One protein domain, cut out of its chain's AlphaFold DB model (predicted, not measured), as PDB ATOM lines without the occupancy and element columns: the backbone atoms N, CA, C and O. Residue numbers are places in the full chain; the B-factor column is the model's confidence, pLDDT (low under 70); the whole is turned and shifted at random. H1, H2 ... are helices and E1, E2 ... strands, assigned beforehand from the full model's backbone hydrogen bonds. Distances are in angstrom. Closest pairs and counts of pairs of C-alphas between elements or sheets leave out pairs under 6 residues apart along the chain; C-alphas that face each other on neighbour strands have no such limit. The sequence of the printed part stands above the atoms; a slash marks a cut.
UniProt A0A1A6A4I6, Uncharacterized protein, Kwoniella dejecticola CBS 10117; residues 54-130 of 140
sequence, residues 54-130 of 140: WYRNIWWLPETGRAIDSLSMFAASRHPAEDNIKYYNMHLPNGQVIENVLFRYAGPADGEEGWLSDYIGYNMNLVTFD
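AT A GLANCE: This is residues 54 to 130 of the 140 residues of an uncharacterized protein of Kwoniella dejecticola CBS 10117 (UniProt A0A1A6A4I6). What shape do these atoms make? A single strongly twisted sheet of five antiparallel strands makes the core, with its long hairpin E3 and E4 running along the longest axis; the short helix H2 only grazes the sheet near the end of E4, and the short helix H1 lies off the sheet before the edge strand E2. What is it built of, and in which order? The printed part has 77 residues, under half of them in named elements, which follow as E1 H1 E2 E3 E4 H2 E5; the sheet's order is E1 E5 E4 E3 E2, and the class is mixed, helices and strands. How large is it? It is compact, with a radius of gyration of the C-alphas of 12.7 A and spans of 40 by 29 by 24 A.

HOW THE PARTS SIT: What does the first strand pair with? E1, residues 58 to 62, is an edge strand and the antiparallel neighbour of E5, residues 119 to 122, with N 61 and O 120 at 2.9 A. Residues 54 to 55 form a short antiparallel pairing with residues 58 to 59 of E1. How does the sheet go on? E2, residues 74 to 76, E3, residues 85 to 91, and E4, residues 97 to 105, form a meander, each strand the antiparallel neighbour of the one before. N 89 and O 75 are 2.8 A apart between E3 and E2, N 86 and O 104 are 2.8 A apart between E4 and E3, and N 121 and O 103 are 2.9 A apart between E5 and E4. Where are the helices? H1, residues 68 to 71, is not on the sheet and is too short for an O i to N i+4 pair. H2, residues 114 to 118, only grazes the sheet, the closest C-alphas of E4 and H2 being those of Tyr 105 and Ser 117, 5.4 A apart; 0 of its 1 O i to N i+4 pairs and 2 of its 2 O i to N i+3 pairs are within hydrogen-bond range.

IN THESE COORDINATES: Where does the first strand begin and the last one end? C-alpha 58 of E1 is at (-11.087, 6.536, -13.637), and C-alpha 122 of E5 is at (-13.976, 10.921, -7.469). How long are the longer strands? From first to last C-alpha, E4 measures 21.8 A, E3 19.7 A and E1 12.8 A.

THE WHOLE: Which C-alphas are farthest apart? Those of Asn 94 and Glu 112, at 40.5 A. Is there a cut or a long link? The printed part has no cut and no long link. Where is confidence low? Residues 63 to 72 and 128 to 130 are under 70 in pLDDT, and the mean of the printed part is 77.6.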
ATOM      1  N   TRP A  54     -15.953   4.436 -17.727       76.00
ATOM      2  CA  TRP A  54     -14.614   4.063 -17.278       76.00
ATOM      3  C   TRP A  54     -13.599   4.502 -18.332       76.00
ATOM      4  O   TRP A  54     -13.592   3.973 -19.444       76.00
ATOM      5  N   TYR A  55     -12.750   5.472 -17.999       78.69
ATOM      6  CA  TYR A  55     -11.763   6.041 -18.917       78.69
ATOM      7  C   TYR A  55     -10.473   6.383 -18.170       78.69
ATOM      8  O   TYR A  55     -10.523   6.946 -17.082       78.69
ATOM      9  N   ARG A  56      -9.313   6.006 -18.730       77.69
ATOM     10  CA  ARG A  56      -7.979   6.184 -18.113       77.69
ATOM     11  C   ARG A  56      -7.911   5.746 -16.640       77.69
ATOM     12  O   ARG A  56      -7.347   6.431 -15.797       77.69
ATOM     13  N   ASN A  57      -8.469   4.571 -16.348       74.88
ATOM     14  CA  ASN A  57      -8.546   3.991 -15.003       74.88
ATOM     15  C   ASN A  57      -9.333   4.826 -13.976       74.88
ATOM     16  O   ASN A  57      -9.113   4.704 -12.771       74.88
ATOM     17  N   ILE A  58     -10.250   5.666 -14.453       79.88
ATOM     18  CA  ILE A  58     -11.087   6.536 -13.637       79.88
ATOM     19  C   ILE A  58     -12.554   6.307 -13.999       79.88
ATOM     20  O   ILE A  58     -12.911   6.197 -15.176       79.88
ATOM     21  N   TRP A  59     -13.409   6.269 -12.975       79.12
ATOM     22  CA  TRP A  59     -14.854   6.367 -13.150       79.12
ATOM     23  C   TRP A  59     -15.266   7.832 -13.280       79.12
ATOM     24  O   TRP A  59     -15.041   8.633 -12.375       79.12
ATOM     25  N   TRP A  60     -15.903   8.143 -14.400       81.81
ATOM     26  CA  TRP A  60     -16.498   9.426 -14.731       81.81
ATOM     27  C   TRP A  60     -18.010   9.300 -14.618       81.81
ATOM     28  O   TRP A  60     -18.644   8.536 -15.351       81.81
ATOM     29  N   LEU A  61     -18.592  10.016 -13.664       79.25
ATOM     30  CA  LEU A  61     -20.022   9.978 -13.395       79.25
ATOM     31  C   LEU A  61     -20.696  11.166 -14.084       79.25
ATOM     32  O   LEU A  61     -20.158  12.275 -14.014       79.25
ATOM     33  N   PRO A  62     -21.835  10.950 -14.766       74.12
ATOM     34  CA  PRO A  62     -22.534  12.026 -15.439       74.12
ATOM     35  C   PRO A  62     -23.031  13.006 -14.390       74.12
ATOM     36  O   PRO A  62     -23.558  12.621 -13.340       74.12
ATOM     37  N   GLU A  63     -22.881  14.285 -14.681       65.56
ATOM     38  CA  GLU A  63     -23.327  15.330 -13.785       65.56
ATOM     39  C   GLU A  63     -24.840  15.572 -13.936       65.56
ATOM     40  O   GLU A  63     -25.297  16.608 -14.410       65.56
ATOM     41  N   THR A  64     -25.665  14.596 -13.557       50.53
ATOM     42  CA  THR A  64     -27.123  14.763 -13.594       50.53
ATOM     43  C   THR A  64     -27.616  15.443 -12.323       50.53
ATOM     44  O   THR A  64     -27.654  14.800 -11.278       50.53
ATOM     45  N   GLY A  65     -28.036  16.710 -12.429       49.28
ATOM     46  CA  GLY A  65     -28.866  17.410 -11.438       49.28
ATOM     47  C   GLY A  65     -28.275  17.434 -10.028       49.28
ATOM     48  O   GLY A  65     -28.558  16.568  -9.203       49.28
ATOM     49  N   ARG A  66     -27.466  18.449  -9.722       53.94
ATOM     50  CA  ARG A  66     -26.815  18.545  -8.412       53.94
ATOM     51  C   ARG A  66     -27.792  18.994  -7.327       53.94
ATOM     52  O   ARG A  66     -28.447  20.027  -7.449       53.94
ATOM     53  N   ALA A  67     -27.815  18.270  -6.211       44.72
ATOM     54  CA  ALA A  67     -28.360  18.795  -4.968       44.72
ATOM     55  C   ALA A  67     -27.404  19.884  -4.449       44.72
ATOM     56  O   ALA A  67     -26.305  19.559  -3.993       44.72
ATOM     57  N   ILE A  68     -27.822  21.154  -4.543       45.81
ATOM     58  CA  ILE A  68     -27.102  22.368  -4.083       45.81
ATOM     59  C   ILE A  68     -26.399  22.144  -2.733       45.81
ATOM     60  O   ILE A  68     -25.245  22.510  -2.540       45.81
ATOM     61  N   ASP A  69     -27.077  21.440  -1.840       46.53
ATOM     62  CA  ASP A  69     -26.633  21.028  -0.514       46.53
ATOM     63  C   ASP A  69     -25.322  20.251  -0.410       46.53
ATOM     64  O   ASP A  69     -24.630  20.350   0.597       46.53
ATOM     65  N   SER A  70     -25.028  19.403  -1.392       52.03
ATOM     66  CA  SER A  70     -23.787  18.618  -1.423       52.03
ATOM     67  C   SER A  70     -22.650  19.397  -2.080       52.03
ATOM     68  O   SER A  70     -21.483  19.114  -1.844       52.03
ATOM     69  N   LEU A  71     -23.004  20.410  -2.873       58.69
ATOM     70  CA  LEU A  71     -22.103  21.239  -3.662       58.69
ATOM     71  C   LEU A  71     -21.403  22.282  -2.790       58.69
ATOM     72  O   LEU A  71     -20.210  22.507  -2.952       58.69
ATOM     73  N   SER A  72     -22.117  22.844  -1.810       63.66
ATOM     74  CA  SER A  72     -21.539  23.758  -0.816       63.66
ATOM     75  C   SER A  72     -20.463  23.106   0.054       63.66
ATOM     76  O   SER A  72     -19.705  23.811   0.709       63.66
ATOM     77  N   MET A  73     -20.375  21.773   0.061       71.44
ATOM     78  CA  MET A  73     -19.324  21.050   0.770       71.44
ATOM     79  C   MET A  73     -18.037  20.933  -0.050       71.44
ATOM     80  O   MET A  73     -17.014  20.582   0.522       71.44
ATOM     81  N   PHE A  74     -18.051  21.189  -1.362       81.62
ATOM     82  CA  PHE A  74     -16.858  21.064  -2.196       81.62
ATOM     83  C   PHE A  74     -16.290  22.428  -2.572       81.62
ATOM     84  O   PHE A  74     -16.952  23.226  -3.228       81.62
ATOM     85  N   ALA A  75     -15.028  22.658  -2.221       82.50
ATOM     86  CA  ALA A  75     -14.283  23.844  -2.626       82.50
ATOM     87  C   ALA A  75     -13.151  23.452  -3.572       82.50
ATOM     88  O   ALA A  75     -12.529  22.397  -3.411       82.50
ATOM     89  N   ALA A  76     -12.871  24.297  -4.564       82.81
ATOM     90  CA  ALA A  76     -11.738  24.083  -5.451       82.81
ATOM     91  C   ALA A  76     -10.445  24.006  -4.627       82.81
ATOM     92  O   ALA A  76     -10.166  24.866  -3.791       82.81
ATOM     93  N   SER A  77      -9.638  22.976  -4.873       83.69
ATOM     94  CA  SER A  77      -8.318  22.872  -4.262       83.69
ATOM     95  C   SER A  77      -7.474  24.081  -4.668       83.69
ATOM     96  O   SER A  77      -7.542  24.554  -5.806       83.69
ATOM     97  N   ARG A  78      -6.640  24.579  -3.753       82.69
ATOM     98  CA  ARG A  78      -5.694  25.675  -4.038       82.69
ATOM     99  C   ARG A  78      -4.643  25.300  -5.086       82.69
ATOM    100  O   ARG A  78      -4.014  26.179  -5.666       82.69
ATOM    101  N   HIS A  79      -4.424  24.002  -5.292       80.62
ATOM    102  CA  HIS A  79      -3.458  23.505  -6.258       80.62
ATOM    103  C   HIS A  79      -3.951  23.775  -7.689       80.62
ATOM    104  O   HIS A  79      -5.162  23.717  -7.940       80.62
ATOM    105  N   PRO A  80      -3.050  24.125  -8.624       80.81
ATOM    106  CA  PRO A  80      -3.423  24.323 -10.019       80.81
ATOM    107  C   PRO A  80      -3.982  23.029 -10.621       80.81
ATOM    108  O   PRO A  80      -3.848  21.953 -10.042       80.81
ATOM    109  N   ALA A  81      -4.640  23.144 -11.774       84.38
ATOM    110  CA  ALA A  81      -5.010  21.954 -12.522       84.38
ATOM    111  C   ALA A  81      -3.740  21.240 -13.014       84.38
ATOM    112  O   ALA A  81      -2.817  21.889 -13.508       84.38
ATOM    113  N   GLU A  82      -3.711  19.919 -12.887       84.06
ATOM    114  CA  GLU A  82      -2.621  19.056 -13.347       84.06
ATOM    115  C   GLU A  82      -3.185  18.120 -14.414       84.06
ATOM    116  O   GLU A  82      -4.255  17.552 -14.215       84.06
ATOM    117  N   ASP A  83      -2.524  18.009 -15.568       85.81
ATOM    118  CA  ASP A  83      -2.978  17.181 -16.698       85.81
ATOM    119  C   ASP A  83      -4.450  17.405 -17.084       85.81
ATOM    120  O   ASP A  83      -5.210  16.465 -17.309       85.81
ATOM    121  N   ASN A  84      -4.862  18.676 -17.161       87.81
ATOM    122  CA  ASN A  84      -6.246  19.084 -17.421       87.81
ATOM    123  C   ASN A  84      -7.249  18.609 -16.355       87.81
ATOM    124  O   ASN A  84      -8.440  18.539 -16.641       87.81
ATOM    125  N   ILE A  85      -6.810  18.308 -15.132       88.50
ATOM    126  CA  ILE A  85      -7.672  17.897 -14.022       88.50
ATOM    127  C   ILE A  85      -7.610  18.920 -12.892       88.50
ATOM    128  O   ILE A  85      -6.543  19.220 -12.357       88.50
ATOM    129  N   LYS A  86      -8.772  19.436 -12.479       89.00
ATOM    130  CA  LYS A  86      -8.920  20.288 -11.295       89.00
ATOM    131  C   LYS A  86      -9.513  19.492 -10.139       89.00
ATOM    132  O   LYS A  86     -10.603  18.936 -10.266       89.00
ATOM    133  N   TYR A  87      -8.820  19.484  -9.006       88.81
ATOM    134  CA  TYR A  87      -9.258  18.812  -7.783       88.81
ATOM    135  C   TYR A  87     -10.067  19.729  -6.863       88.81
ATOM    136  O   TYR A  87      -9.883  20.949  -6.849       88.81
ATOM    137  N   TYR A  88     -10.938  19.116  -6.066       88.75
ATOM    138  CA  TYR A  88     -11.821  19.754  -5.101       88.75
ATOM    139  C   TYR A  88     -11.755  19.013  -3.761       88.75
ATOM    140  O   TYR A  88     -11.739  17.778  -3.699       88.75
ATOM    141  N   ASN A  89     -11.733  19.793  -2.686       88.00
ATOM    142  CA  ASN A  89     -11.706  19.328  -1.307       88.00
ATOM    143  C   ASN A  89     -13.129  19.257  -0.756       88.00
ATOM    144  O   ASN A  89     -13.956  20.097  -1.103       88.00
ATOM    145  N   MET A  90     -13.401  18.296   0.124       84.81
ATOM    146  CA  MET A  90     -14.672  18.179   0.836       84.81
ATOM    147  C   MET A  90     -14.545  18.774   2.240       84.81
ATOM    148  O   MET A  90     -13.764  18.290   3.057       84.81
ATOM    149  N   HIS A  91     -15.341  19.793   2.525       82.12
ATOM    150  CA  HIS A  91     -15.505  20.418   3.828       82.12
ATOM    151  C   HIS A  91     -16.642  19.718   4.571       82.12
ATOM    152  O   HIS A  91     -17.784  19.670   4.111       82.12
ATOM    153  N   LEU A  92     -16.318  19.129   5.717       80.38
ATOM    154  CA  LEU A  92     -17.277  18.443   6.569       80.38
ATOM    155  C   LEU A  92     -17.911  19.423   7.572       80.38
ATOM    156  O   LEU A  92     -17.260  20.386   7.990       80.38
ATOM    157  N   PRO A  93     -19.141  19.155   8.052       76.81
ATOM    158  CA  PRO A  93     -19.820  20.032   9.014       76.81
ATOM    159  C   PRO A  93     -19.067  20.218  10.340       76.81
ATOM    160  O   PRO A  93     -19.299  21.181  11.058       76.81
ATOM    161  N   ASN A  94     -18.156  19.300  10.673       78.44
ATOM    162  CA  ASN A  94     -17.312  19.371  11.866       78.44
ATOM    163  C   ASN A  94     -16.038  20.226  11.674       78.44
ATOM    164  O   ASN A  94     -15.171  20.216  12.544       78.44
ATOM    165  N   GLY A  95     -15.898  20.916  10.537       78.19
ATOM    166  CA  GLY A  95     -14.743  21.755  10.203       78.19
ATOM    167  C   GLY A  95     -13.532  20.996   9.655       78.19
ATOM    168  O   GLY A  95     -12.518  21.615   9.342       78.19
ATOM    169  N   GLN A  96     -13.601  19.668   9.523       83.69
ATOM    170  CA  GLN A  96     -12.541  18.896   8.876       83.69
ATOM    171  C   GLN A  96     -12.604  19.042   7.356       83.69
ATOM    172  O   GLN A  96     -13.679  19.167   6.772       83.69
ATOM    173  N   VAL A  97     -11.438  18.961   6.719       84.75
ATOM    174  CA  VAL A  97     -11.303  18.995   5.263       84.75
ATOM    175  C   VAL A  97     -10.667  17.694   4.797       84.75
ATOM    176  O   VAL A  97      -9.626  17.287   5.314       84.75
ATOM    177  N   ILE A  98     -11.293  17.050   3.817       86.44
ATOM    178  CA  ILE A  98     -10.712  15.925   3.089       86.44
ATOM    179  C   ILE A  98     -10.253  16.454   1.735       86.44
ATOM    180  O   ILE A  98     -11.054  16.971   0.955       86.44
ATOM    181  N   GLU A  99      -8.960  16.354   1.456       89.69
ATOM    182  CA  GLU A  99      -8.385  16.906   0.233       89.69
ATOM    183  C   GLU A  99      -8.616  15.994  -0.979       89.69
ATOM    184  O   GLU A  99      -8.602  14.767  -0.864       89.69
ATOM    185  N   ASN A 100      -8.783  16.602  -2.158       89.38
ATOM    186  CA  ASN A 100      -8.791  15.926  -3.463       89.38
ATOM    187  C   ASN A 100      -9.793  14.756  -3.570       89.38
ATOM    188  O   ASN A 100      -9.505  13.721  -4.178       89.38
ATOM    189  N   VAL A 101     -10.975  14.909  -2.969       86.88
ATOM    190  CA  VAL A 101     -12.047  13.899  -3.001       86.88
ATOM    191  C   VAL A 101     -12.685  13.821  -4.379       86.88
ATOM    192  O   VAL A 101     -13.020  12.738  -4.854       86.88
ATOM    193  N   LEU A 102     -12.852  14.975  -5.013       87.81
ATOM    194  CA  LEU A 102     -13.553  15.146  -6.274       87.81
ATOM    195  C   LEU A 102     -12.613  15.809  -7.270       87.81
ATOM    196  O   LEU A 102     -11.755  16.606  -6.888       87.81
ATOM    197  N   PHE A 103     -12.779  15.508  -8.550       88.94
ATOM    198  CA  PHE A 103     -12.041  16.192  -9.599       88.94
ATOM    199  C   PHE A 103     -12.833  16.307 -10.896       88.94
ATOM    200  O   PHE A 103     -13.795  15.577 -11.140       88.94
ATOM    201  N   ARG A 104     -12.432  17.272 -11.716       88.06
ATOM    202  CA  ARG A 104     -13.090  17.640 -12.969       88.06
ATOM    203  C   ARG A 104     -12.079  17.801 -14.074       88.06
ATOM    204  O   ARG A 104     -10.949  18.210 -13.816       88.06
ATOM    205  N   TYR A 105     -12.523  17.550 -15.294       87.25
ATOM    206  CA  TYR A 105     -11.778  17.977 -16.459       87.25
ATOM    207  C   TYR A 105     -11.829  19.509 -16.577       87.25
ATOM    208  O   TYR A 105     -12.887  20.121 -16.461       87.25
ATOM    209  N   ALA A 106     -10.662  20.110 -16.761       86.25
ATOM    210  CA  ALA A 106     -10.405  21.543 -16.872       86.25
ATOM    211  C   ALA A 106      -9.564  21.865 -18.124       86.25
ATOM    212  O   ALA A 106      -8.927  22.915 -18.198       86.25
ATOM    213  N   GLY A 107      -9.511  20.936 -19.082       82.31
ATOM    214  CA  GLY A 107      -8.841  21.137 -20.365       82.31
ATOM    215  C   GLY A 107      -9.746  21.801 -21.408       82.31
ATOM    216  O   GLY A 107     -10.902  22.122 -21.125       82.31
ATOM    217  N   PRO A 108      -9.242  21.995 -22.637       81.25
ATOM    218  CA  PRO A 108     -10.007  22.599 -23.725       81.25
ATOM    219  C   PRO A 108     -11.267  21.792 -24.063       81.25
ATOM    220  O   PRO A 108     -11.216  20.560 -24.139       81.25
ATOM    221  N   ALA A 109     -12.383  22.490 -24.294       73.69
ATOM    222  CA  ALA A 109     -13.678  21.885 -24.620       73.69
ATOM    223  C   ALA A 109     -13.734  21.297 -26.044       73.69
ATOM    224  O   ALA A 109     -14.522  20.398 -26.317       73.69
ATOM    225  N   ASP A 110     -12.894  21.793 -26.952       76.31
ATOM    226  CA  ASP A 110     -12.739  21.324 -28.332       76.31
ATOM    227  C   ASP A 110     -11.670  20.224 -28.486       76.31
ATOM    228  O   ASP A 110     -11.448  19.724 -29.589       76.31
ATOM    229  N   GLY A 111     -11.015  19.830 -27.388       77.81
ATOM    230  CA  GLY A 111     -10.055  18.729 -27.372       77.81
ATOM    231  C   GLY A 111     -10.716  17.351 -27.478       77.81
ATOM    232  O   GLY A 111     -11.915  17.196 -27.247       77.81
ATOM    233  N   GLU A 112      -9.916  16.313 -27.750       82.25
ATOM    234  CA  GLU A 112     -10.386  14.911 -27.799       82.25
ATOM    235  C   GLU A 112     -11.106  14.470 -26.511       82.25
ATOM    236  O   GLU A 112     -11.982  13.607 -26.532       82.25
ATOM    237  N   GLU A 113     -10.748  15.088 -25.385       82.38
ATOM    238  CA  GLU A 113     -11.287  14.813 -24.053       82.38
ATOM    239  C   GLU A 113     -12.319  15.853 -23.601       82.38
ATOM    240  O   GLU A 113     -12.781  15.797 -22.466       82.38
ATOM    241  N   GLY A 114     -12.719  16.779 -24.481       78.50
ATOM    242  CA  GLY A 114     -13.661  17.855 -24.171       78.50
ATOM    243  C   GLY A 114     -14.991  17.355 -23.610       78.50
ATOM    244  O   GLY A 114     -15.544  17.973 -22.711       78.50
ATOM    245  N   TRP A 115     -15.448  16.178 -24.047       79.69
ATOM    246  CA  TRP A 115     -16.656  15.522 -23.535       79.69
ATOM    247  C   TRP A 115     -16.609  15.199 -22.029       79.69
ATOM    248  O   TRP A 115     -17.659  14.996 -21.424       79.69
ATOM    249  N   LEU A 116     -15.423  15.156 -21.404       81.69
ATOM    250  CA  LEU A 116     -15.278  14.962 -19.958       81.69
ATOM    251  C   LEU A 116     -15.755  16.171 -19.142       81.69
ATOM    252  O   LEU A 116     -15.948  16.023 -17.935       81.69
ATOM    253  N   SER A 117     -15.970  17.340 -19.760       80.75
ATOM    254  CA  SER A 117     -16.525  18.521 -19.078       80.75
ATOM    255  C   SER A 117     -17.892  18.262 -18.450       80.75
ATOM    256  O   SER A 117     -18.239  18.891 -17.455       80.75
ATOM    257  N   ASP A 118     -18.645  17.312 -19.008       77.44
ATOM    258  CA  ASP A 118     -19.994  16.952 -18.561       77.44
ATOM    259  C   ASP A 118     -19.984  15.895 -17.437       77.44
ATOM    260  O   ASP A 118     -21.034  15.426 -16.979       77.44
ATOM    261  N   TYR A 119     -18.788  15.487 -17.002       80.44
ATOM    262  CA  TYR A 119     -18.576  14.412 -16.048       80.44
ATOM    263  C   TYR A 119     -17.719  14.857 -14.871       80.44
ATOM    264  O   TYR A 119     -16.981  15.843 -14.892       80.44
ATOM    265  N   ILE A 120     -17.803  14.064 -13.812       85.12
ATOM    266  CA  ILE A 120     -17.049  14.273 -12.589       85.12
ATOM    267  C   ILE A 120     -16.375  12.977 -12.162       85.12
ATOM    268  O   ILE A 120     -16.952  11.894 -12.269       85.12
ATOM    269  N   GLY A 121     -15.146  13.094 -11.680       86.69
ATOM    270  CA  GLY A 121     -14.405  11.996 -11.085       86.69
ATOM    271  C   GLY A 121     -14.372  12.116  -9.569       86.69
ATOM    272  O   GLY A 121     -14.454  13.211  -9.006       86.69
ATOM    273  N   TYR A 122     -14.224  10.976  -8.902       85.44
ATOM    274  CA  TYR A 122     -13.976  10.921  -7.469       85.44
ATOM    275  C   TYR A 122     -12.767  10.051  -7.169       85.44
ATOM    276  O   TYR A 122     -12.493   9.060  -7.851       85.44
ATOM    277  N   ASN A 123     -12.056  10.399  -6.104       84.81
ATOM    278  CA  ASN A 123     -11.027   9.548  -5.546       84.81
ATOM    279  C   ASN A 123     -11.686   8.333  -4.884       84.81
ATOM    280  O   ASN A 123     -12.195   8.406  -3.766       84.81
ATOM    281  N   MET A 124     -11.652   7.202  -5.584       75.06
ATOM    282  CA  MET A 124     -12.295   5.951  -5.171       75.06
ATOM    283  C   MET A 124     -11.724   5.350  -3.876       75.06
ATOM    284  O   MET A 124     -12.337   4.449  -3.314       75.06
ATOM    285  N   ASN A 125     -10.586   5.845  -3.370       79.88
ATOM    286  CA  ASN A 125     -10.081   5.465  -2.046       79.88
ATOM    287  C   ASN A 125     -10.800   6.200  -0.899       79.88
ATOM    288  O   ASN A 125     -10.657   5.810   0.257       79.88
ATOM    289  N   LEU A 126     -11.529   7.279  -1.205       78.56
ATOM    290  CA  LEU A 126     -12.164   8.174  -0.231       78.56
ATOM    291  C   LEU A 126     -13.693   8.122  -0.275       78.56
ATOM    292  O   LEU A 126     -14.346   8.590   0.654       78.56
ATOM    293  N   VAL A 127     -14.273   7.561  -1.339       72.75
ATOM    294  CA  VAL A 127     -15.723   7.466  -1.515       72.75
ATOM    295  C   VAL A 127     -16.154   6.039  -1.816       72.75
ATOM    296  O   VAL A 127     -15.409   5.238  -2.373       72.75
ATOM    297  N   THR A 128     -17.396   5.719  -1.470       65.12
ATOM    298  CA  THR A 128     -18.053   4.473  -1.871       65.12
ATOM    299  C   THR A 128     -19.348   4.824  -2.585       65.12
ATOM    300  O   THR A 128     -20.131   5.629  -2.085       65.12
ATOM    301  N   PHE A 129     -19.578   4.215  -3.747       64.19
ATOM    302  CA  PHE A 129     -20.829   4.351  -4.484       64.19
ATOM    303  C   PHE A 129     -21.688   3.108  -4.279       64.19
ATOM    304  O   PHE A 129     -21.254   1.997  -4.580       64.19
ATOM    305  N   ASP A 130     -22.921   3.300  -3.815       55.97
ATOM    306  CA  ASP A 130     -23.950   2.265  -3.889       55.97
ATOM    307  C   ASP A 130     -24.597   2.323  -5.279       55.97
ATOM    308  O   ASP A 130     -25.493   3.128  -5.548       55.97
TER     309      ASP A 130